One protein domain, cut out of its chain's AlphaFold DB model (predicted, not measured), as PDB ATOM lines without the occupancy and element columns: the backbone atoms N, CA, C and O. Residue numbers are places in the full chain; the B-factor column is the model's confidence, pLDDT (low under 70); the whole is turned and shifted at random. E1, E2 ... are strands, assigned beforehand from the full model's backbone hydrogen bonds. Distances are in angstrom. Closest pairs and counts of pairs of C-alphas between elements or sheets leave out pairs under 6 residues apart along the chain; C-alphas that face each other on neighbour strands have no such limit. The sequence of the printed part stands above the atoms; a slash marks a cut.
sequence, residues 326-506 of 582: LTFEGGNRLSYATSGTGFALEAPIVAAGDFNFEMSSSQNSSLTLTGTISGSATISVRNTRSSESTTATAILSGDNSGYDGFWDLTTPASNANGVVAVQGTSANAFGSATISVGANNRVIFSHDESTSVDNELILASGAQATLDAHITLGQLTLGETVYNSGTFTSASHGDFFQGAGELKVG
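What this domain is: This is residues 326 to 506 of the 582 residues of the protein "Outer membrane autotransporter barrel" of Geofilum rubicundum JCM 15548 (UniProt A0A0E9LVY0). The chain winds in stacked turns along the longest axis, a solenoid whose two long walls are sheets partly face to face: E2 E5 E8 E10 E12 E14 E17 E18 and E3 E6 E9 E11 E13 E15. Short strands E1 E4 E7 make a third wall beside the first turns, and a small sheet, E16 E20 E19, lies at the other end. The printed part has 181 residues, no named helix and 20 strands, E1 to E20 in order along the chain; the first and last of these four sheets are mixed, the other two parallel. The class is all strand, though under half of the residues, 87, are in named strands. The whole is compact, with a radius of gyration of the C-alphas of 15.0 A and spans of 41 by 33 by 25 A.

How they stand to each other: The largest sheet runs E2, residues 332 to 338, E5, 355 to 361, E8, 378 to 383, E10, 406 to 409, E12, 434 to 437, E14, 456 to 459, E17, 475 to 478, and E18, 481 to 483. E2 and E5 are parallel at 8 degrees, with N 334 and O 356 2.9 A apart, within hydrogen-bond range. E17 and E18 form a hairpin, antiparallel at 153 degrees, with N 483 and O 476 2.7 A apart. The second sheet runs E3, 342 to 346, E6, 365 to 369, E9, 391 to 396, E11, 419 to 424, E13, 442 to 445, and E15, 464 to 467. E9 and E11 are parallel at 18 degrees, with N 394 and O 421 2.9 A apart. These two sheets form a sandwich, two sheets face to face, their best planes 43 degrees apart; the closest C-alphas of E8 and E11 are those of Asn 383 and Val 420, 5.6 A. E3 runs on into E4, 349 to 351, at 95 degrees; E4 is the inner strand between E1, 326 to 328, and E7, 373 to 375, with N 350 and O 326 2.9 A apart. E16, 471 to 473, is parallel to E20, 503 to 505, with N 473 and O 504 2.9 A apart; E20 forms a hairpin with E19, 486 to 488, with N 488 and O 503 2.8 A apart.

Where its parts are: E1 begins at C-alpha 326 (135.372, 77.109, 158.425). E2 measures 19.9 A, E5 19.8 A, E11 16.5 A and E8 16.4 A. E20 ends at C-alpha 505 (134.671, 110.117, 162.792).

The domain as a whole: The C-alphas of Ser 339 and Ser 485, the two farthest apart, are 43.5 A apart. The printed part has no cut. The link E19 to E20 is long, 14 residues; residues 497 to 498 in it pair, parallel, with 465 to 466 of E15. Mean pLDDT of the printed part is 96.1, and no printed residue is under 70.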
ATOM      1  N   LEU A 326     136.140  77.464 157.237       98.75
ATOM      2  CA  LEU A 326     135.372  77.109 158.425       98.75
ATOM      3  C   LEU A 326     134.111  77.974 158.473       98.75
ATOM      4  O   LEU A 326     134.137  79.124 158.918       98.75
ATOM      5  N   THR A 327     133.005  77.419 157.989       98.44
ATOM      6  CA  THR A 327     131.710  78.093 157.906       98.44
ATOM      7  C   THR A 327     130.883  77.811 159.151       98.44
ATOM      8  O   THR A 327     130.528  76.667 159.431       98.44
ATOM      9  N   PHE A 328     130.540  78.860 159.896       97.50
ATOM     10  CA  PHE A 328     129.680  78.773 161.070       97.50
ATOM     11  C   PHE A 328     128.269  79.241 160.717       97.50
ATOM     12  O   PHE A 328     128.046  80.427 160.474       97.50
ATOM     13  N   GLU A 329     127.308  78.315 160.711       92.44
ATOM     14  CA  GLU A 329     125.886  78.670 160.736       92.44
ATOM     15  C   GLU A 329     125.489  79.197 162.133       92.44
ATOM     16  O   GLU A 329     126.317  79.267 163.046       92.44
ATOM     17  N   GLY A 330     124.222  79.577 162.319       86.75
ATOM     18  CA  GLY A 330     123.749  80.165 163.578       86.75
ATOM     19  C   GLY A 330     123.958  79.272 164.809       86.75
ATOM     20  O   GLY A 330     124.019  78.054 164.712       86.75
ATOM     21  N   GLY A 331     124.083  79.864 165.995       88.25
ATOM     22  CA  GLY A 331     124.107  79.167 167.286       88.25
ATOM     23  C   GLY A 331     125.363  78.341 167.596       88.25
ATOM     24  O   GLY A 331     125.399  77.672 168.628       88.25
ATOM     25  N   ASN A 332     126.387  78.373 166.743       95.81
ATOM     26  CA  ASN A 332     127.611  77.593 166.922       95.81
ATOM     27  C   ASN A 332     128.648  78.305 167.811       95.81
ATOM     28  O   ASN A 332     128.477  79.455 168.234       95.81
ATOM     29  N   ARG A 333     129.761  77.621 168.105       95.75
ATOM     30  CA  ARG A 333     130.871  78.206 168.875       95.75
ATOM     31  C   ARG A 333     132.245  77.690 168.455       95.75
ATOM     32  O   ARG A 333     132.439  76.490 168.271       95.75
ATOM     33  N   LEU A 334     133.215  78.596 168.405       98.38
ATOM     34  CA  LEU A 334     134.646  78.298 168.424       98.38
ATOM     35  C   LEU A 334     135.150  78.581 169.837       98.38
ATOM     36  O   LEU A 334     134.870  79.635 170.403       98.38
ATOM     37  N   SER A 335     135.854  77.633 170.449       97.62
ATOM     38  CA  SER A 335     136.122  77.711 171.885       97.62
ATOM     39  C   SER A 335     137.434  77.093 172.335       97.62
ATOM     40  O   SER A 335     137.986  76.232 171.653       97.62
ATOM     41  N   TYR A 336     137.871  77.447 173.542       97.94
ATOM     42  CA  TYR A 336     138.862  76.670 174.277       97.94
ATOM     43  C   TYR A 336     138.740  76.774 175.793       97.94
ATOM     44  O   TYR A 336     138.187  77.728 176.336       97.94
ATOM     45  N   ALA A 337     139.351  75.800 176.468       96.75
ATOM     46  CA  ALA A 337     139.655  75.846 177.890       96.75
ATOM     47  C   ALA A 337     141.134  75.497 178.101       96.75
ATOM     48  O   ALA A 337     141.603  74.476 177.600       96.75
ATOM     49  N   THR A 338     141.870  76.341 178.820       95.88
ATOM     50  CA  THR A 338     143.309  76.161 179.060       95.88
ATOM     51  C   THR A 338     143.712  76.727 180.422       95.88
ATOM     52  O   THR A 338     142.983  77.510 181.015       95.88
ATOM     53  N   SER A 339     144.875  76.342 180.942       93.81
ATOM     54  CA  SER A 339     145.539  77.077 182.029       93.81
ATOM     55  C   SER A 339     146.619  78.035 181.509       93.81
ATOM     56  O   SER A 339     147.297  78.692 182.293       93.81
ATOM     57  N   GLY A 340     146.823  78.060 180.187       94.31
ATOM     58  CA  GLY A 340     147.842  78.843 179.496       94.31
ATOM     59  C   GLY A 340     147.342  80.188 178.967       94.31
ATOM     60  O   GLY A 340     146.282  80.692 179.334       94.31
ATOM     61  N   THR A 341     148.145  80.807 178.102       95.12
ATOM     62  CA  THR A 341     147.920  82.156 177.546       95.12
ATOM     63  C   THR A 341     146.967  82.184 176.351       95.12
ATOM     64  O   THR A 341     146.760  83.244 175.776       95.12
ATOM     65  N   GLY A 342     146.369  81.050 175.977       96.06
ATOM     66  CA  GLY A 342     145.422  80.953 174.866       96.06
ATOM     67  C   GLY A 342     145.963  80.174 173.665       96.06
ATOM     68  O   GLY A 342     146.883  79.370 173.817       96.06
ATOM     69  N   PHE A 343     145.351  80.378 172.499       98.44
ATOM     70  CA  PHE A 343     145.560  79.585 171.282       98.44
ATOM     71  C   PHE A 343     145.493  80.446 170.016       98.44
ATOM     72  O   PHE A 343     145.078  81.603 170.067       98.44
ATOM     73  N   ALA A 344     145.888  79.870 168.879       98.44
ATOM     74  CA  ALA A 344     145.848  80.537 167.583       98.44
ATOM     75  C   ALA A 344     145.186  79.659 166.514       98.44
ATOM     76  O   ALA A 344     145.301  78.432 166.556       98.44
ATOM     77  N   LEU A 345     144.506  80.293 165.563       98.69
ATOM     78  CA  LEU A 345     143.932  79.647 164.392       98.69
ATOM     79  C   LEU A 345     144.275  80.447 163.136       98.69
ATOM     80  O   LEU A 345     143.911  81.617 163.012       98.69
ATOM     81  N   GLU A 346     144.921  79.783 162.188       98.69
ATOM     82  CA  GLU A 346     145.062  80.271 160.822       98.69
ATOM     83  C   GLU A 346     144.060  79.532 159.935       98.69
ATOM     84  O   GLU A 346     144.270  78.373 159.587       98.69
ATOM     85  N   ALA A 347     142.932  80.165 159.627       98.56
ATOM     86  CA  ALA A 347     141.904  79.578 158.775       98.56
ATOM     87  C   ALA A 347     141.036  80.665 158.131       98.56
ATOM     88  O   ALA A 347     140.772  81.675 158.791       98.56
ATOM     89  N   PRO A 348     140.536  80.463 156.900       98.62
ATOM     90  CA  PRO A 348     139.416  81.239 156.382       98.62
ATOM     91  C   PRO A 348     138.154  80.918 157.196       98.62
ATOM     92  O   PRO A 348     137.711  79.773 157.224       98.62
ATOM     93  N   ILE A 349     137.566  81.906 157.862       98.75
ATOM     94  CA  ILE A 349     136.325  81.774 158.636       98.75
ATOM     95  C   ILE A 349     135.187  82.473 157.887       98.75
ATOM     96  O   ILE A 349     135.318  83.619 157.453       98.75
ATOM     97  N   VAL A 350     134.039  81.804 157.783       98.19
ATOM     98  CA  VAL A 350     132.817  82.369 157.196       98.19
ATOM     99  C   VAL A 350     131.726  82.447 158.265       98.19
ATOM    100  O   VAL A 350     131.231  81.430 158.751       98.19
ATOM    101  N   ALA A 351     131.338  83.667 158.629       95.44
ATOM    102  CA  ALA A 351     130.253  83.968 159.556       95.44
ATOM    103  C   ALA A 351     128.900  83.946 158.817       95.44
ATOM    104  O   ALA A 351     128.362  84.995 158.452       95.44
ATOM    105  N   ALA A 352     128.379  82.745 158.550       87.62
ATOM    106  CA  ALA A 352     127.113  82.541 157.834       87.62
ATOM    107  C   ALA A 352     125.873  82.705 158.734       87.62
ATOM    108  O   ALA A 352     124.797  83.055 158.255       87.62
ATOM    109  N   GLY A 353     126.019  82.485 160.041       86.31
ATOM    110  CA  GLY A 353     125.033  82.818 161.063       86.31
ATOM    111  C   GLY A 353     125.711  83.202 162.376       86.31
ATOM    112  O   GLY A 353     126.928  83.086 162.507       86.31
ATOM    113  N   ASP A 354     124.930  83.716 163.327       93.25
ATOM    114  CA  ASP A 354     125.480  84.244 164.579       93.25
ATOM    115  C   ASP A 354     126.189  83.145 165.376       93.25
ATOM    116  O   ASP A 354     125.603  82.093 165.632       93.25
ATOM    117  N   PHE A 355     127.424  83.377 165.815       96.50
ATOM    118  CA  PHE A 355     128.188  82.381 166.567       96.50
ATOM    119  C   PHE A 355     129.126  83.025 167.595       96.50
ATOM    120  O   PHE A 355     129.343  84.238 167.603       96.50
ATOM    121  N   ASN A 356     129.664  82.209 168.508       97.81
ATOM    122  CA  ASN A 356     130.468  82.697 169.629       97.81
ATOM    123  C   ASN A 356     131.949  82.310 169.532       97.81
ATOM    124  O   ASN A 356     132.283  81.162 169.234       97.81
ATOM    125  N   PHE A 357     132.829  83.228 169.928       98.56
ATOM    126  CA  PHE A 357     134.165  82.916 170.433       98.56
ATOM    127  C   PHE A 357     134.107  82.747 171.956       98.56
ATOM    128  O   PHE A 357     133.925  83.721 172.684       98.56
ATOM    129  N   GLU A 358     134.279  81.521 172.453       98.19
ATOM    130  CA  GLU A 358     134.254  81.204 173.888       98.19
ATOM    131  C   GLU A 358     135.648  80.866 174.421       98.19
ATOM    132  O   GLU A 358     136.196  79.789 174.180       98.19
ATOM    133  N   MET A 359     136.216  81.768 175.211       98.44
ATOM    134  CA  MET A 359     137.551  81.616 175.781       98.44
ATOM    135  C   MET A 359     137.462  81.390 177.289       98.44
ATOM    136  O   MET A 359     136.846  82.177 178.009       98.44
ATOM    137  N   SER A 360     138.103  80.329 177.778       97.62
ATOM    138  CA  SER A 360     138.220  80.040 179.208       97.62
ATOM    139  C   SER A 360     139.677  79.788 179.580       97.62
ATOM    140  O   SER A 360     140.289  78.825 179.113       97.62
ATOM    141  N   SER A 361     140.240  80.636 180.440       97.31
ATOM    142  CA  SER A 361     141.578  80.419 180.993       97.31
ATOM    143  C   SER A 361     141.681  80.845 182.450       97.31
ATOM    144  O   SER A 361     140.997  81.774 182.871       97.31
ATOM    145  N   SER A 362     142.549  80.178 183.217       95.50
ATOM    146  CA  SER A 362     142.912  80.575 184.587       95.50
ATOM    147  C   SER A 362     143.804  81.821 184.650       95.50
ATOM    148  O   SER A 362     144.155  82.269 185.737       95.50
ATOM    149  N   GLN A 363     144.200  82.371 183.504       95.94
ATOM    150  CA  GLN A 363     144.991  83.591 183.384       95.94
ATOM    151  C   GLN A 363     144.514  84.424 182.190       95.94
ATOM    152  O   GLN A 363     143.635  84.001 181.436       95.94
ATOM    153  N   ASN A 364     145.084  85.618 182.007       97.75
ATOM    154  CA  ASN A 364     144.823  86.404 180.802       97.75
ATOM    155  C   ASN A 364     145.186  85.581 179.563       97.75
ATOM    156  O   ASN A 364     146.233  84.929 179.528       97.75
ATOM    157  N   SER A 365     144.302  85.589 178.570       98.12
ATOM    158  CA  SER A 365     144.411  84.690 177.426       98.12
ATOM    159  C   SER A 365     143.955  85.333 176.127       98.12
ATOM    160  O   SER A 365     143.160  86.276 176.139       98.12
ATOM    161  N   SER A 366     144.464  84.820 175.008       98.19
ATOM    162  CA  SER A 366     144.099  85.284 173.675       98.19
ATOM    163  C   SER A 366     143.654  84.163 172.738       98.19
ATOM    164  O   SER A 366     144.138  83.036 172.805       98.19
ATOM    165  N   LEU A 367     142.713  84.471 171.852       98.69
ATOM    166  CA  LEU A 367     142.460  83.708 170.634       98.69
ATOM    167  C   LEU A 367     143.021  84.515 169.463       98.69
ATOM    168  O   LEU A 367     142.414  85.509 169.078       98.69
ATOM    169  N   THR A 368     144.166  84.118 168.919       98.69
ATOM    170  CA  THR A 368     144.776  84.821 167.782       98.69
ATOM    171  C   THR A 368     144.277  84.241 166.464       98.69
ATOM    172  O   THR A 368     144.429  83.049 166.221       98.69
ATOM    173  N   LEU A 369     143.696  85.082 165.612       98.69
ATOM    174  CA  LEU A 369     143.130  84.715 164.315       98.69
ATOM    175  C   LEU A 369     143.938  85.396 163.206       98.69
ATOM    176  O   LEU A 369     143.887  86.619 163.058       98.69
ATOM    177  N   THR A 370     144.711  84.611 162.456       97.88
ATOM    178  CA  THR A 370     145.608  85.115 161.395       97.88
ATOM    179  C   THR A 370     145.054  84.924 159.983       97.88
ATOM    180  O   THR A 370     145.531  85.576 159.060       97.88
ATOM    181  N   GLY A 371     144.046  84.063 159.811       97.31
ATOM    182  CA  GLY A 371     143.317  83.914 158.550       97.31
ATOM    183  C   GLY A 371     142.260  85.003 158.334       97.31
ATOM    184  O   GLY A 371     142.110  85.913 159.150       97.31
ATOM    185  N   THR A 372     141.527  84.911 157.224       98.00
ATOM    186  CA  THR A 372     140.468  85.868 156.872       98.00
ATOM    187  C   THR A 372     139.157  85.539 157.579       98.00
ATOM    188  O   THR A 372     138.836  84.379 157.824       98.00
ATOM    189  N   ILE A 373     138.362  86.562 157.870       98.69
ATOM    190  CA  ILE A 373     136.973  86.442 158.311       98.69
ATOM    191  C   ILE A 373     136.096  87.123 157.262       98.69
ATOM    192  O   ILE A 373     136.394  88.231 156.813       98.69
ATOM    193  N   SER A 374     135.011  86.461 156.865       97.12
ATOM    194  CA  SER A 374     134.016  87.005 155.939       97.12
ATOM    195  C   SER A 374     132.584  86.729 156.397       97.12
ATOM    196  O   SER A 374     132.360  85.941 157.314       97.12
ATOM    197  N   GLY A 375     131.613  87.392 155.769       90.75
ATOM    198  CA  GLY A 375     130.189  87.260 156.088       90.75
ATOM    199  C   GLY A 375     129.631  88.449 156.869       90.75
ATOM    200  O   GLY A 375     130.323  89.436 157.110       90.75
ATOM    201  N   SER A 376     128.361  88.348 157.249       88.69
ATOM    202  CA  SER A 376     127.577  89.470 157.789       88.69
ATOM    203  C   SER A 376     126.906  89.169 159.131       88.69
ATOM    204  O   SER A 376     126.171  90.002 159.663       88.69
ATOM    205  N   ALA A 377     127.143  87.981 159.693       86.38
ATOM    206  CA  ALA A 377     126.548  87.574 160.957       86.38
ATOM    207  C   ALA A 377     127.244  88.190 162.183       86.38
ATOM    208  O   ALA A 377     128.350  88.742 162.106       86.38
ATOM    209  N   THR A 378     126.596  88.068 163.339       96.06
ATOM    210  CA  THR A 378     127.135  88.500 164.628       96.06
ATOM    211  C   THR A 378     128.173  87.507 165.137       96.06
ATOM    212  O   THR A 378     127.893  86.320 165.302       96.06
ATOM    213  N   ILE A 379     129.363  88.007 165.451       98.50
ATOM    214  CA  ILE A 379     130.389  87.271 166.181       98.50
ATOM    215  C   ILE A 379     130.422  87.812 167.606       98.50
ATOM    216  O   ILE A 379     130.896  88.919 167.875       98.50
ATOM    217  N   SER A 380     129.912  87.013 168.535       98.50
ATOM    218  CA  SER A 380     129.907  87.339 169.955       98.50
ATOM    219  C   SER A 380     131.176  86.827 170.625       98.50
ATOM    220  O   SER A 380     131.524  85.653 170.518       98.50
ATOM    221  N   VAL A 381     131.859  87.678 171.383       98.50
ATOM    222  CA  VAL A 381     133.068  87.282 172.118       98.50
ATOM    223  C   VAL A 381     132.725  87.087 173.590       98.50
ATOM    224  O   VAL A 381     131.997  87.885 174.186       98.50
ATOM    225  N   ARG A 382     133.187  85.981 174.178       98.12
ATOM    226  CA  ARG A 382     132.809  85.544 175.525       98.12
ATOM    227  C   ARG A 382     134.036  85.095 176.317       98.12
ATOM    228  O   ARG A 382     134.795  84.231 175.881       98.12
ATOM    229  N   ASN A 383     134.174  85.633 177.528       98.12
ATOM    230  CA  ASN A 383     135.048  85.086 178.564       98.12
ATOM    231  C   ASN A 383     134.201  84.219 179.500       98.12
ATOM    232  O   ASN A 383     133.399  84.728 180.289       98.12
ATOM    233  N   THR A 384     134.364  82.904 179.394       97.56
ATOM    234  CA  THR A 384     133.547  81.924 180.120       97.56
ATOM    235  C   THR A 384     134.193  81.459 181.425       97.56
ATOM    236  O   THR A 384     133.656  80.590 182.114       97.56
ATOM    237  N   ARG A 385     135.348  82.021 181.812       96.75
ATOM    238  CA  ARG A 385     135.971  81.716 183.101       96.75
ATOM    239  C   ARG A 385     135.216  82.413 184.234       96.75
ATOM    240  O   ARG A 385     135.071  83.631 184.238       96.75
ATOM    241  N   SER A 386     134.755  81.637 185.214       95.25
ATOM    242  CA  SER A 386     134.016  82.150 186.377       95.25
ATOM    243  C   SER A 386     134.857  82.244 187.654       95.25
ATOM    244  O   SER A 386     134.583  83.090 188.503       95.25
ATOM    245  N   SER A 387     135.888  81.410 187.804       93.06
ATOM    246  CA  SER A 387     136.660  81.275 189.050       93.06
ATOM    247  C   SER A 387     137.748  82.336 189.262       93.06
ATOM    248  O   SER A 387     138.120  82.593 190.403       93.06
ATOM    249  N   GLU A 388     138.234  82.982 188.202       93.88
ATOM    250  CA  GLU A 388     139.299  83.987 188.250       93.88
ATOM    251  C   GLU A 388     138.877  85.225 187.452       93.88
ATOM    252  O   GLU A 388     138.173  85.129 186.447       93.88
ATOM    253  N   SER A 389     139.329  86.397 187.900       95.56
ATOM    254  CA  SER A 389     139.213  87.648 187.150       95.56
ATOM    255  C   SER A 389     140.307  87.666 186.088       95.56
ATOM    256  O   SER A 389     141.473  87.915 186.387       95.56
ATOM    257  N   THR A 390     139.936  87.318 184.858       96.81
ATOM    258  CA  THR A 390     140.847  87.280 183.711       96.81
ATOM    259  C   THR A 390     140.323  88.135 182.570       96.81
ATOM    260  O   THR A 390     139.125  88.406 182.462       96.81
ATOM    261  N   THR A 391     141.230  88.534 181.686       98.00
ATOM    262  CA  THR A 391     140.894  89.100 180.381       98.00
ATOM    263  C   THR A 391     141.008  88.015 179.319       98.00
ATOM    264  O   THR A 391     142.042  87.346 179.232       98.00
ATOM    265  N   ALA A 392     139.974  87.862 178.494       98.38
ATOM    266  CA  ALA A 392     140.035  87.046 177.289       98.38
ATOM    267  C   ALA A 392     139.938  87.938 176.047       98.38
ATOM    268  O   ALA A 392     138.952  88.660 175.889       98.38
ATOM    269  N   THR A 393     140.950  87.879 175.183       98.75
ATOM    270  CA  THR A 393     141.084  88.759 174.015       98.75
ATOM    271  C   THR A 393     141.028  87.965 172.714       98.75
ATOM    272  O   THR A 393     141.910  87.150 172.460       98.75
ATOM    273  N   ALA A 394     140.062  88.229 171.835       98.69
ATOM    274  CA  ALA A 394     140.185  87.794 170.442       98.69
ATOM    275  C   ALA A 394     141.094  88.778 169.689       98.69
ATOM    276  O   ALA A 394     140.809  89.973 169.650       98.69
ATOM    277  N   ILE A 395     142.204  88.296 169.135       98.88
ATOM    278  CA  ILE A 395     143.173  89.098 168.385       98.88
ATOM    279  C   ILE A 395     142.957  88.829 166.898       98.88
ATOM    280  O   ILE A 395     143.097  87.696 166.446       98.88
ATOM    281  N   LEU A 396     142.617  89.874 166.152       98.81
ATOM    282  CA  LEU A 396     142.342  89.855 164.722       98.81
ATOM    283  C   LEU A 396     143.580  90.373 163.983       98.81
ATOM    284  O   LEU A 396     143.908  91.559 164.070       98.81
ATOM    285  N   SER A 397     144.274  89.468 163.296       98.00
ATOM    286  CA  SER A 397     145.538  89.749 162.602       98.00
ATOM    287  C   SER A 397     145.485  89.494 161.090       98.00
ATOM    288  O   SER A 397     146.454  89.804 160.402       98.00
ATOM    289  N   GLY A 398     144.384  88.941 160.571       96.69
ATOM    290  CA  GLY A 398     144.139  88.776 159.133       96.69
ATOM    291  C   GLY A 398     143.496  90.000 158.468       96.69
ATOM    292  O   GLY A 398     143.134  90.970 159.139       96.69
ATOM    293  N   ASP A 399     143.347  89.950 157.143       97.31
ATOM    294  CA  ASP A 399     142.560  90.916 156.363       97.31
ATOM    295  C   ASP A 399     141.091  90.473 156.336       97.31
ATOM    296  O   ASP A 399     140.728  89.514 155.651       97.31
ATOM    297  N   ASN A 400     140.240  91.172 157.091       98.31
ATOM    298  CA  ASN A 400     138.818  90.849 157.215       98.31
ATOM    299  C   ASN A 400     137.938  91.779 156.368       98.31
ATOM    300  O   ASN A 400     136.786  92.035 156.712       98.31
ATOM    301  N   SER A 401     138.452  92.293 155.244       95.31
ATOM    302  CA  SER A 401     137.694  93.148 154.310       95.31
ATOM    303  C   SER A 401     136.389  92.517 153.794       95.31
ATOM    304  O   SER A 401     135.457  93.242 153.446       95.31
ATOM    305  N   GLY A 402     136.287  91.183 153.796       91.00
ATOM    306  CA  GLY A 402     135.066  90.439 153.468       91.00
ATOM    307  C   GLY A 402     134.024  90.346 154.592       91.00
ATOM    308  O   GLY A 402     132.976  89.733 154.376       91.00
ATOM    309  N   TYR A 403     134.293  90.891 155.783       95.62
ATOM    310  CA  TYR A 403     133.385  90.866 156.934       95.62
ATOM    311  C   TYR A 403     132.660  92.207 157.109       95.62
ATOM    312  O   TYR A 403     133.293  93.256 157.230       95.62
ATOM    313  N   ASP A 404     131.327  92.191 157.153       89.81
ATOM    314  CA  ASP A 404     130.482  93.381 157.345       89.81
ATOM    315  C   ASP A 404     129.368  93.187 158.389       89.81
ATOM    316  O   ASP A 404     128.360  93.897 158.376       89.81
ATOM    317  N   GLY A 405     129.571  92.232 159.304       90.56
ATOM    318  CA  GLY A 405     128.630  91.878 160.366       90.56
ATOM    319  C   GLY A 405     128.759  92.700 161.651       90.56
ATOM    320  O   GLY A 405     128.922  93.922 161.627       90.56
ATOM    321  N   PHE A 406     128.662  92.017 162.794       94.81
ATOM    322  CA  PHE A 406     128.661  92.630 164.124       94.81
ATOM    323  C   PHE A 406     129.659  91.963 165.069       94.81
ATOM    324  O   PHE A 406     129.535  90.780 165.377       94.81
ATOM    325  N   TRP A 407     130.586  92.741 165.620       98.44
ATOM    326  CA  TRP A 407     131.385  92.330 166.769       98.44
ATOM    327  C   TRP A 407     130.616  92.635 168.055       98.44
ATOM    328  O   TRP A 407     130.511  93.793 168.458       98.44
ATOM    329  N   ASP A 408     130.084  91.604 168.711       98.19
ATOM    330  CA  ASP A 408     129.320  91.741 169.955       98.19
ATOM    331  C   ASP A 408     130.162  91.396 171.195       98.19
ATOM    332  O   ASP A 408     130.414  90.234 171.524       98.19
ATOM    333  N   LEU A 409     130.541  92.432 171.938       98.50
ATOM    334  CA  LEU A 409     131.189  92.358 173.246       98.50
ATOM    335  C   LEU A 409     130.259  92.908 174.342       98.50
ATOM    336  O   LEU A 409     130.724  93.457 175.344       98.50
ATOM    337  N   THR A 410     128.938  92.839 174.169       97.62
ATOM    338  CA  THR A 410     127.984  93.428 175.126       97.62
ATOM    339  C   THR A 410     127.710  92.539 176.335       97.62
ATOM    340  O   THR A 410     127.331  93.040 177.394       97.62
ATOM    341  N   THR A 411     127.943  91.229 176.221       96.50
ATOM    342  CA  THR A 411     127.744  90.303 177.343       96.50
ATOM    343  C   THR A 411     128.917  90.375 178.325       96.50
ATOM    344  O   THR A 411     130.073  90.264 177.901       96.50
ATOM    345  N   PRO A 412     128.655  90.521 179.637       96.06
ATOM    346  CA  PRO A 412     129.696  90.487 180.658       96.06
ATOM    347  C   PRO A 412     130.469  89.163 180.675       96.06
ATOM    348  O   PRO A 412     129.934  88.104 180.337       96.06
ATOM    349  N   ALA A 413     131.722  89.204 181.130       97.38
ATOM    350  CA  ALA A 413     132.456  87.988 181.462       97.38
ATOM    351  C   ALA A 413     131.737  87.183 182.562       97.38
ATOM    352  O   ALA A 413     131.010  87.734 183.390       97.38
ATOM    353  N   SER A 414     131.968  85.868 182.598       97.06
ATOM    354  CA  SER A 414     131.350  84.992 183.608       97.06
ATOM    355  C   SER A 414     131.805  85.314 185.036       97.06
ATOM    356  O   SER A 414     131.031  85.165 185.980       97.06
ATOM    357  N   ASN A 415     133.048  85.764 185.213       97.12
ATOM    358  CA  ASN A 415     133.491  86.399 186.447       97.12
ATOM    359  C   ASN A 415     133.110  87.889 186.423       97.12
ATOM    360  O   ASN A 415     133.403  88.574 185.447       97.12
ATOM    361  N   ALA A 416     132.533  88.410 187.510       94.19
ATOM    362  CA  ALA A 416     132.075  89.804 187.589       94.19
ATOM    363  C   ALA A 416     133.187  90.849 187.360       94.19
ATOM    364  O   ALA A 416     132.904  91.952 186.909       94.19
ATOM    365  N   ASN A 417     134.442  90.491 187.652       95.00
ATOM    366  CA  ASN A 417     135.619  91.330 187.414       95.00
ATOM    367  C   ASN A 417     136.421  90.867 186.185       95.00
ATOM    368  O   ASN A 417     137.543  91.320 185.973       95.00
ATOM    369  N   GLY A 418     135.916  89.898 185.421       97.25
ATOM    370  CA  GLY A 418     136.525  89.457 184.173       97.25
ATOM    371  C   GLY A 418     136.241  90.442 183.041       97.25
ATOM    372  O   GLY A 418     135.281  91.208 183.090       97.25
ATOM    373  N   VAL A 419     137.070  90.396 182.004       98.06
ATOM    374  CA  VAL A 419     136.979  91.285 180.841       98.06
ATOM    375  C   VAL A 419     136.905  90.452 179.566       98.06
ATOM    376  O   VAL A 419     137.628  89.461 179.413       98.06
ATOM    377  N   VAL A 420     136.047  90.877 178.641       98.25
ATOM    378  CA  VAL A 420     136.082  90.462 177.237       98.25
ATOM    379  C   VAL A 420     136.744  91.562 176.418       98.25
ATOM    380  O   VAL A 420     136.428  92.743 176.589       98.25
ATOM    381  N   ALA A 421     137.654  91.173 175.531       98.62
ATOM    382  CA  ALA A 421     138.303  92.088 174.616       98.62
ATOM    383  C   ALA A 421     138.338  91.572 173.174       98.62
ATOM    384  O   ALA A 421     138.415  90.367 172.928       98.62
ATOM    385  N   VAL A 422     138.342  92.505 172.225       98.75
ATOM    386  CA  VAL A 422     138.738  92.257 170.832       98.75
ATOM    387  C   VAL A 422     139.816  93.260 170.455       98.75
ATOM    388  O   VAL A 422     139.691  94.443 170.769       98.75
ATOM    389  N   GLN A 423     140.875  92.790 169.804       98.81
ATOM    390  CA  GLN A 423     142.009  93.597 169.381       98.81
ATOM    391  C   GLN A 423     142.239  93.460 167.878       98.81
ATOM    392  O   GLN A 423     142.398  92.344 167.396       98.81
ATOM    393  N   GLY A 424     142.314  94.575 167.154       98.69
ATOM    394  CA  GLY A 424     142.716  94.593 165.745       98.69
ATOM    395  C   GLY A 424     144.183  94.981 165.589       98.69
ATOM    396  O   GLY A 424     144.572  96.072 166.005       98.69
ATOM    397  N   THR A 425     144.995  94.101 164.995       98.56
ATOM    398  CA  THR A 425     146.451  94.298 164.827       98.56
ATOM    399  C   THR A 425     146.898  94.423 163.368       98.56
ATOM    400  O   THR A 425     148.088  94.580 163.117       98.56
ATOM    401  N   SER A 426     145.977  94.324 162.412       98.31
ATOM    402  CA  SER A 426     146.225  94.372 160.966       98.31
ATOM    403  C   SER A 426     145.302  95.377 160.272       98.31
ATOM    404  O   SER A 426     144.326  95.854 160.859       98.31
ATOM    405  N   ALA A 427     145.598  95.688 159.008       97.69
ATOM    406  CA  ALA A 427     144.658  96.384 158.135       97.69
ATOM    407  C   ALA A 427     143.361  95.569 157.974       97.69
ATOM    408  O   ALA A 427     143.394  94.341 157.906       97.69
ATOM    409  N   ASN A 428     142.221  96.258 157.938       97.44
ATOM    410  CA  ASN A 428     140.877  95.685 157.861       97.44
ATOM    411  C   ASN A 428     140.558  94.664 158.966       97.44
ATOM    412  O   ASN A 428     139.660  93.845 158.778       97.44
ATOM    413  N   ALA A 429     141.254  94.680 160.108       98.62
ATOM    414  CA  ALA A 429     141.057  93.696 161.174       98.62
ATOM    415  C   ALA A 429     139.592  93.589 161.632       98.62
ATOM    416  O   ALA A 429     139.110  92.494 161.903       98.62
ATOM    417  N   PHE A 430     138.856  94.700 161.674       98.38
ATOM    418  CA  PHE A 430     137.432  94.707 162.025       98.38
ATOM    419  C   PHE A 430     136.490  94.652 160.808       98.38
ATOM    420  O   PHE A 430     135.273  94.747 160.975       98.38
ATOM    421  N   GLY A 431     137.020  94.501 159.590       95.94
ATOM    422  CA  GLY A 431     136.253  94.569 158.348       95.94
ATOM    423  C   GLY A 431     135.501  95.893 158.218       95.94
ATOM    424  O   GLY A 431     136.017  96.946 158.575       95.94
ATOM    425  N   SER A 432     134.256  95.842 157.754       92.56
ATOM    426  CA  SER A 432     133.303  96.968 157.757       92.56
ATOM    427  C   SER A 432     132.183  96.786 158.789       92.56
ATOM    428  O   SER A 432     131.072  97.276 158.601       92.56
ATOM    429  N   ALA A 433     132.450  96.019 159.845       92.00
ATOM    430  CA  ALA A 433     131.463  95.644 160.846       92.00
ATOM    431  C   ALA A 433     131.113  96.782 161.818       92.00
ATOM    432  O   ALA A 433     131.910  97.702 162.051       92.00
ATOM    433  N   THR A 434     129.948  96.655 162.455       95.25
ATOM    434  CA  THR A 434     129.605  97.394 163.679       95.25
ATOM    435  C   THR A 434     130.245  96.700 164.884       95.25
ATOM    436  O   THR A 434     130.181  95.480 165.019       95.25
ATOM    437  N   ILE A 435     130.856  97.472 165.779       98.50
ATOM    438  CA  ILE A 435     131.536  96.990 166.983       98.50
ATOM    439  C   ILE A 435     130.769  97.491 168.204       98.50
ATOM    440  O   ILE A 435     130.728  98.692 168.452       98.50
ATOM    441  N   SER A 436     130.200  96.582 168.988       98.38
ATOM    442  CA  SER A 436     129.396  96.907 170.171       98.38
ATOM    443  C   SER A 436     130.072  96.404 171.438       98.38
ATOM    444  O   SER A 436     130.305  95.207 171.589       98.38
ATOM    445  N   VAL A 437     130.361  97.301 172.380       98.81
ATOM    446  CA  VAL A 437     131.103  96.988 173.607       98.81
ATOM    447  C   VAL A 437     130.274  97.337 174.839       98.81
ATOM    448  O   VAL A 437     129.839  98.475 175.019       98.81
ATOM    449  N   GLY A 438     130.050  96.335 175.691       97.94
ATOM    450  CA  GLY A 438     129.335  96.477 176.959       97.94
ATOM    451  C   GLY A 438     130.215  97.003 178.091       97.94
ATOM    452  O   GLY A 438     131.439  97.066 177.978       97.94
ATOM    453  N   ALA A 439     129.584  97.348 179.214       96.81
ATOM    454  CA  ALA A 439     130.283  97.798 180.416       96.81
ATOM    455  C   ALA A 439     131.371  96.796 180.856       96.81
ATOM    456  O   ALA A 439     131.165  95.586 180.782       96.81
ATOM    457  N   ASN A 440     132.514  97.302 181.330       96.31
ATOM    458  CA  ASN A 440     133.704  96.547 181.749       96.31
ATOM    459  C   ASN A 440     134.458  95.798 180.625       96.31
ATOM    460  O   ASN A 440     135.602  95.383 180.824       96.31
ATOM    461  N   ASN A 441     133.866  95.655 179.438       98.19
ATOM    462  CA  ASN A 441     134.518  95.075 178.266       98.19
ATOM    463  C   ASN A 441     135.273  96.145 177.470       98.19
ATOM    464  O   ASN A 441     135.088  97.351 177.673       98.19
ATOM    465  N   ARG A 442     136.158  95.706 176.567       98.06
ATOM    466  CA  ARG A 442     136.978  96.637 175.787       98.06
ATOM    467  C   ARG A 442     137.209  96.241 174.337       98.06
ATOM    468  O   ARG A 442     137.278  95.067 174.008       98.06
ATOM    469  N   VAL A 443     137.436  97.233 173.490       98.81
ATOM    470  CA  VAL A 443     138.023  97.058 172.155       98.81
ATOM    471  C   VAL A 443     139.411  97.697 172.126       98.81
ATOM    472  O   VAL A 443     139.652  98.687 172.817       98.81
ATOM    473  N   ILE A 444     140.344  97.120 171.377       98.81
ATOM    474  CA  ILE A 444     141.727  97.592 171.271       98.81
ATOM    475  C   ILE A 444     142.063  97.772 169.790       98.81
ATOM    476  O   ILE A 444     141.930  96.845 168.991       98.81
ATOM    477  N   PHE A 445     142.519  98.964 169.428       98.75
ATOM    478  CA  PHE A 445     142.939  99.299 168.075       98.75
ATOM    479  C   PHE A 445     144.450  99.490 168.063       98.75
ATOM    480  O   PHE A 445     144.951 100.472 168.605       98.75
ATOM    481  N   SER A 446     145.168  98.542 167.462       98.56
ATOM    482  CA  SER A 446     146.638  98.523 167.431       98.56
ATOM    483  C   SER A 446     147.213  98.688 166.024       98.56
ATOM    484  O   SER A 446     148.412  98.515 165.830       98.56
ATOM    485  N   HIS A 447     146.372  99.019 165.042       98.56
ATOM    486  CA  HIS A 447     146.779  99.321 163.673       98.56
ATOM    487  C   HIS A 447     145.905 100.444 163.103       98.56
ATOM    488  O   HIS A 447     144.684 100.412 163.282       98.56
ATOM    489  N   ASP A 448     146.513 101.410 162.410       98.00
ATOM    490  CA  ASP A 448     145.823 102.617 161.920       98.00
ATOM    491  C   ASP A 448     144.679 102.271 160.949       98.00
ATOM    492  O   ASP A 448     143.598 102.854 160.982       98.00
ATOM    493  N   GLU A 449     144.890 101.240 160.129       97.50
ATOM    494  CA  GLU A 449     143.916 100.748 159.144       97.50
ATOM    495  C   GLU A 449     143.066  99.576 159.665       97.50
ATOM    496  O   GLU A 449     142.457  98.858 158.878       97.50
ATOM    497  N   SER A 450     143.034  99.326 160.979       98.06
ATOM    498  CA  SER A 450     142.205  98.240 161.544       98.06
ATOM    499  C   SER A 450     140.702  98.453 161.333       98.06
ATOM    500  O   SER A 450     139.942  97.482 161.311       98.06
ATOM    501  N   THR A 451     140.292  99.707 161.138       97.00
ATOM    502  CA  THR A 451     138.937 100.138 160.789       97.00
ATOM    503  C   THR A 451     138.970 101.129 159.624       97.00
ATOM    504  O   THR A 451     140.016 101.658 159.252       97.00
ATOM    505  N   SER A 452     137.799 101.428 159.071       93.69
ATOM    506  CA  SER A 452     137.577 102.429 158.035       93.69
ATOM    507  C   SER A 452     136.328 103.269 158.331       93.69
ATOM    508  O   SER A 452     135.608 103.057 159.310       93.69
ATOM    509  N   VAL A 453     136.014 104.213 157.436       90.56
ATOM    510  CA  VAL A 453     134.758 104.984 157.481       90.56
ATOM    511  C   VAL A 453     133.497 104.123 157.348       90.56
ATOM    512  O   VAL A 453     132.402 104.647 157.506       90.56
ATOM    513  N   ASP A 454     133.611 102.829 157.061       88.69
ATOM    514  CA  ASP A 454     132.455 101.938 156.976       88.69
ATOM    515  C   ASP A 454     132.134 101.242 158.301       88.69
ATOM    516  O   ASP A 454     131.033 100.721 158.459       88.69
ATOM    517  N   ASN A 455     133.032 101.314 159.289       93.44
ATOM    518  CA  ASN A 455     132.775 100.795 160.627       93.44
ATOM    519  C   ASN A 455     131.922 101.749 161.475       93.44
ATOM    520  O   ASN A 455     131.935 102.977 161.320       93.44
ATOM    521  N   GLU A 456     131.231 101.159 162.444       93.62
ATOM    522  CA  GLU A 456     130.561 101.845 163.546       93.62
ATOM    523  C   GLU A 456     131.105 101.307 164.870       93.62
ATOM    524  O   GLU A 456     131.311 100.103 165.006       93.62
ATOM    525  N   LEU A 457     131.322 102.185 165.851       97.88
ATOM    526  CA  LEU A 457     131.683 101.792 167.213       97.88
ATOM    527  C   LEU A 457     130.618 102.260 168.203       97.88
ATOM    528  O   LEU A 457     130.314 103.448 168.267       97.88
ATOM    529  N   ILE A 458     130.115 101.343 169.023       97.50
ATOM    530  CA  ILE A 458     129.148 101.592 170.091       97.50
ATOM    531  C   ILE A 458     129.789 101.192 171.421       97.50
ATOM    532  O   ILE A 458     130.064 100.018 171.663       97.50
ATOM    533  N   LEU A 459     130.013 102.168 172.300       98.50
ATOM    534  CA  LEU A 459     130.541 101.957 173.647       98.50
ATOM    535  C   LEU A 459     129.451 102.265 174.675       98.50
ATOM    536  O   LEU A 459     129.058 103.420 174.848       98.50
ATOM    537  N   ALA A 460     128.974 101.247 175.393       97.75
ATOM    538  CA  ALA A 460     128.082 101.449 176.531       97.75
ATOM    539  C   ALA A 460     128.799 102.196 177.670       97.75
ATOM    540  O   ALA A 460     130.027 102.201 177.754       97.75
ATOM    541  N   SER A 461     128.045 102.803 178.593       96.25
ATOM    542  CA  SER A 461     128.647 103.408 179.790       96.25
ATOM    543  C   SER A 461     129.484 102.370 180.556       96.25
ATOM    544  O   SER A 461     129.009 101.269 180.836       96.25
ATOM    545  N   GLY A 462     130.742 102.705 180.852       95.56
ATOM    546  CA  GLY A 462     131.708 101.800 181.484       95.56
ATOM    547  C   GLY A 462     132.443 100.848 180.529       95.56
ATOM    548  O   GLY A 462     133.253 100.053 181.002       95.56
ATOM    549  N   ALA A 463     132.175 100.889 179.220       98.12
ATOM    550  CA  ALA A 463     132.984 100.222 178.197       98.12
ATOM    551  C   ALA A 463     134.240 101.045 177.871       98.12
ATOM    552  O   ALA A 463     134.237 102.266 178.027       98.12
ATOM    553  N   GLN A 464     135.299 100.395 177.376       98.12
ATOM    554  CA  GLN A 464     136.539 101.088 177.004       98.12
ATOM    555  C   GLN A 464     137.025 100.769 175.588       98.12
ATOM    556  O   GLN A 464     136.992  99.628 175.137       98.12
ATOM    557  N   ALA A 465     137.564 101.771 174.906       98.56
ATOM    558  CA  ALA A 465     138.343 101.628 173.688       98.56
ATOM    559  C   ALA A 465     139.797 102.040 173.955       98.56
ATOM    560  O   ALA A 465     140.074 103.145 174.421       98.56
ATOM    561  N   THR A 466     140.738 101.145 173.670       98.62
ATOM    562  CA  THR A 466     142.175 101.435 173.730       98.62
ATOM    563  C   THR A 466     142.654 101.841 172.341       98.62
ATOM    564  O   THR A 466     142.579 101.048 171.405       98.62
ATOM    565  N   LEU A 467     143.111 103.084 172.211       98.38
ATOM    566  CA  LEU A 467     143.643 103.678 170.989       98.38
ATOM    567  C   LEU A 467     145.176 103.602 171.028       98.38
ATOM    568  O   LEU A 467     145.845 104.564 171.407       98.38
ATOM    569  N   ASP A 468     145.737 102.450 170.664       98.12
ATOM    570  CA  ASP A 468     147.191 102.309 170.470       98.12
ATOM    571  C   ASP A 468     147.629 102.807 169.077       98.12
ATOM    572  O   ASP A 468     148.820 102.962 168.816       98.12
ATOM    573  N   ALA A 469     146.656 103.080 168.206       97.31
ATOM    574  CA  ALA A 469     146.795 103.531 166.828       97.31
ATOM    575  C   ALA A 469     145.808 104.672 166.509       97.31
ATOM    576  O   ALA A 469     144.870 104.934 167.273       97.31
ATOM    577  N   HIS A 470     146.008 105.353 165.378       97.50
ATOM    578  CA  HIS A 470     145.095 106.380 164.875       97.50
ATOM    579  C   HIS A 470     144.043 105.749 163.965       97.50
ATOM    580  O   HIS A 470     144.370 105.285 162.880       97.50
ATOM    581  N   ILE A 471     142.774 105.762 164.372       97.06
ATOM    582  CA  ILE A 471     141.704 105.082 163.635       97.06
ATOM    583  C   ILE A 471     140.678 106.040 163.044       97.06
ATOM    584  O   ILE A 471     140.442 107.145 163.539       97.06
ATOM    585  N   THR A 472     140.008 105.568 161.995       95.75
ATOM    586  CA  THR A 472     138.859 106.244 161.391       95.75
ATOM    587  C   THR A 472     137.615 105.363 161.468       95.75
ATOM    588  O   THR A 472     137.704 104.156 161.254       95.75
ATOM    589  N   LEU A 473     136.464 105.978 161.750       94.94
ATOM    590  CA  LEU A 473     135.140 105.348 161.780       94.94
ATOM    591  C   LEU A 473     134.118 106.173 160.996       94.94
ATOM    592  O   LEU A 473     134.291 107.378 160.807       94.94
ATOM    593  N   GLY A 474     133.018 105.544 160.589       90.44
ATOM    594  CA  GLY A 474     131.868 106.226 159.989       90.44
ATOM    595  C   GLY A 474     130.847 106.745 160.994       90.44
ATOM    596  O   GLY A 474     130.008 107.579 160.660       90.44
ATOM    597  N   GLN A 475     130.829 106.178 162.200       90.69
ATOM    598  CA  GLN A 475     129.938 106.572 163.289       90.69
ATOM    599  C   GLN A 475     130.504 106.097 164.629       90.69
ATOM    600  O   GLN A 475     131.117 105.032 164.713       90.69
ATOM    601  N   LEU A 476     130.286 106.899 165.666       95.81
ATOM    602  CA  LEU A 476     130.649 106.589 167.040       95.81
ATOM    603  C   LEU A 476     129.445 106.836 167.948       95.81
ATOM    604  O   LEU A 476     128.840 107.901 167.879       95.81
ATOM    605  N   THR A 477     129.151 105.905 168.845       95.81
ATOM    606  CA  THR A 477     128.129 106.050 169.884       95.81
ATOM    607  C   THR A 477     128.778 105.876 171.253       95.81
ATOM    608  O   THR A 477     129.385 104.841 171.522       95.81
ATOM    609  N   LEU A 478     128.662 106.887 172.119       97.38
ATOM    610  CA  LEU A 478     129.159 106.869 173.499       97.38
ATOM    611  C   LEU A 478     127.976 106.952 174.466       97.38
ATOM    612  O   LEU A 478     127.293 107.977 174.546       97.38
ATOM    613  N   GLY A 479     127.715 105.869 175.196       93.44
ATOM    614  CA  GLY A 479     126.487 105.712 175.970       93.44
ATOM    615  C   GLY A 479     125.266 105.800 175.053       93.44
ATOM    616  O   GLY A 479     125.058 104.934 174.212       93.44
ATOM    617  N   GLU A 480     124.480 106.864 175.203       88.19
ATOM    618  CA  GLU A 480     123.293 107.139 174.377       88.19
ATOM    619  C   GLU A 480     123.550 108.195 173.283       88.19
ATOM    620  O   GLU A 480     122.666 108.496 172.484       88.19
ATOM    621  N   THR A 481     124.746 108.795 173.244       91.12
ATOM    622  CA  THR A 481     125.049 109.919 172.345       91.12
ATOM    623  C   THR A 481     125.715 109.436 171.064       91.12
ATOM    624  O   THR A 481     126.775 108.815 171.114       91.12
ATOM    625  N   VAL A 482     125.127 109.780 169.917       89.56
ATOM    626  CA  VAL A 482     125.646 109.447 168.583       89.56
ATOM    627  C   VAL A 482     126.442 110.616 168.002       89.56
ATOM    628  O   VAL A 482     125.971 111.754 167.960       89.56
ATOM    629  N   TYR A 483     127.624 110.314 167.476       88.50
ATOM    630  CA  TYR A 483     128.530 111.231 166.799       88.50
ATOM    631  C   TYR A 483     128.736 110.781 165.351       88.50
ATOM    632  O   TYR A 483     129.168 109.661 165.078       88.50
ATOM    633  N   ASN A 484     128.451 111.685 164.412       85.75
ATOM    634  CA  ASN A 484     128.633 111.466 162.968       85.75
ATOM    635  C   ASN A 484     129.859 112.207 162.405       85.75
ATOM    636  O   ASN A 484     130.158 112.117 161.217       85.75
ATOM    637  N   SER A 485     130.543 112.980 163.247       89.69
ATOM    638  CA  SER A 485     131.810 113.630 162.943       89.69
ATOM    639  C   SER A 485     132.527 114.003 164.238       89.69
ATOM    640  O   SER A 485     131.901 114.113 165.295       89.69
ATOM    641  N   GLY A 486     133.840 114.200 164.156       93.31
ATOM    642  CA  GLY A 486     134.644 114.702 165.268       93.31
ATOM    643  C   GLY A 486     135.943 113.936 165.464       93.31
ATOM    644  O   GLY A 486     136.244 112.988 164.739       93.31
ATOM    645  N   THR A 487     136.693 114.376 166.468       96.62
ATOM    646  CA  THR A 487     137.976 113.804 166.869       96.62
ATOM    647  C   THR A 487     137.941 113.525 168.367       96.62
ATOM    648  O   THR A 487     137.628 114.417 169.159       96.62
ATOM    649  N   PHE A 488     138.259 112.293 168.753       97.62
ATOM    650  CA  PHE A 488     138.099 111.768 170.104       97.62
ATOM    651  C   PHE A 488     139.420 111.173 170.585       97.62
ATOM    652  O   PHE A 488     140.103 110.459 169.852       97.62
ATOM    653  N   THR A 489     139.789 111.491 171.822       97.81
ATOM    654  CA  THR A 489     141.037 111.047 172.448       97.81
ATOM    655  C   THR A 489     140.780 110.724 173.916       97.81
ATOM    656  O   THR A 489     139.776 111.149 174.495       97.81
ATOM    657  N   SER A 490     141.723 110.030 174.551       96.62
ATOM    658  CA  SER A 490     141.704 109.789 175.999       96.62
ATOM    659  C   SER A 490     141.691 111.088 176.823       96.62
ATOM    660  O   SER A 490     141.136 111.119 177.917       96.62
ATOM    661  N   ALA A 491     142.228 112.190 176.287       95.94
ATOM    662  CA  ALA A 491     142.200 113.494 176.948       95.94
ATOM    663  C   ALA A 491     140.815 114.168 176.916       95.94
ATOM    664  O   ALA A 491     140.470 114.879 177.857       95.94
ATOM    665  N   SER A 492     140.029 113.975 175.849       94.94
ATOM    666  CA  SER A 492     138.697 114.589 175.721       94.94
ATOM    667  C   SER A 492     137.572 113.722 176.288       94.94
ATOM    668  O   SER A 492     136.573 114.261 176.751       94.94
ATOM    669  N   HIS A 493     137.733 112.396 176.264       96.06
ATOM    670  CA  HIS A 493     136.690 111.424 176.607       96.06
ATOM    671  C   HIS A 493     137.281 110.223 177.377       96.06
ATOM    672  O   HIS A 493     137.050 109.064 177.031       96.06
ATOM    673  N   GLY A 494     138.065 110.496 178.426       95.06
ATOM    674  CA  GLY A 494     138.821 109.486 179.189       95.06
ATOM    675  C   GLY A 494     137.989 108.398 179.883       95.06
ATOM    676  O   GLY A 494     138.523 107.338 180.198       95.06
ATOM    677  N   ASP A 495     136.683 108.618 180.066       95.12
ATOM    678  CA  ASP A 495     135.762 107.592 180.577       95.12
ATOM    679  C   ASP A 495     135.571 106.430 179.585       95.12
ATOM    680  O   ASP A 495     135.300 105.303 179.996       95.12
ATOM    681  N   PHE A 496     135.742 106.699 178.286       97.62
ATOM    682  CA  PHE A 496     135.570 105.731 177.201       97.62
ATOM    683  C   PHE A 496     136.882 105.369 176.508       97.62
ATOM    684  O   PHE A 496     136.992 104.267 175.980       97.62
ATOM    685  N   PHE A 497     137.879 106.261 176.492       98.12
ATOM    686  CA  PHE A 497     139.108 106.063 175.721       98.12
ATOM    687  C   PHE A 497     140.369 106.034 176.576       98.12
ATOM    688  O   PHE A 497     140.563 106.845 177.479       98.12
ATOM    689  N   GLN A 498     141.282 105.142 176.202       97.44
ATOM    690  CA  GLN A 498     142.653 105.070 176.702       97.44
ATOM    691  C   GLN A 498     143.639 105.013 175.534       97.44
ATOM    692  O   GLN A 498     143.233 104.843 174.388       97.44
ATOM    693  N   GLY A 499     144.934 105.135 175.824       96.44
ATOM    694  CA  GLY A 499     145.989 105.132 174.808       96.44
ATOM    695  C   GLY A 499     146.321 106.527 174.272       96.44
ATOM    696  O   GLY A 499     145.712 107.531 174.663       96.44
ATOM    697  N   ALA A 500     147.352 106.576 173.427       95.25
ATOM    698  CA  ALA A 500     147.913 107.804 172.857       95.25
ATOM    699  C   ALA A 500     147.367 108.136 171.455       95.25
ATOM    700  O   ALA A 500     147.621 109.229 170.950       95.25
ATOM    701  N   GLY A 501     146.648 107.199 170.835       96.81
ATOM    702  CA  GLY A 501     146.044 107.348 169.521       96.81
ATOM    703  C   GLY A 501     144.843 108.295 169.496       96.81
ATOM    704  O   GLY A 501     144.367 108.802 170.516       96.81
ATOM    705  N   GLU A 502     144.346 108.519 168.284       97.38
ATOM    706  CA  GLU A 502     143.218 109.402 167.990       97.38
ATOM    707  C   GLU A 502     142.142 108.629 167.221       97.38
ATOM    708  O   GLU A 502     142.463 107.876 166.306       97.38
ATOM    709  N   LEU A 503     140.870 108.842 167.565       97.94
ATOM    710  CA  LEU A 503     139.726 108.337 166.810       97.94
ATOM    711  C   LEU A 503     139.069 109.487 166.053       97.94
ATOM    712  O   LEU A 503     138.569 110.439 166.657       97.94
ATOM    713  N   LYS A 504     139.017 109.376 164.725       97.50
ATOM    714  CA  LYS A 504     138.334 110.329 163.852       97.50
ATOM    715  C   LYS A 504     137.045 109.740 163.295       97.50
ATOM    716  O   LYS A 504     137.041 108.656 162.719       97.50
ATOM    717  N   VAL A 505     135.949 110.482 163.411       94.69
ATOM    718  CA  VAL A 505     134.671 110.117 162.792       94.69
ATOM    719  C   VAL A 505     134.508 110.906 161.496       94.69
ATOM    720  O   VAL A 505     134.497 112.142 161.502       94.69
ATOM    721  N   GLY A 506     134.424 110.181 160.384       81.31
ATOM    722  CA  GLY A 506     134.193 110.700 159.041       81.31
ATOM    723  C   GLY A 506     132.837 110.270 158.484       81.31
ATOM    724  O   GLY A 506     132.121 109.470 159.075       81.31
TER     725      GLY A 506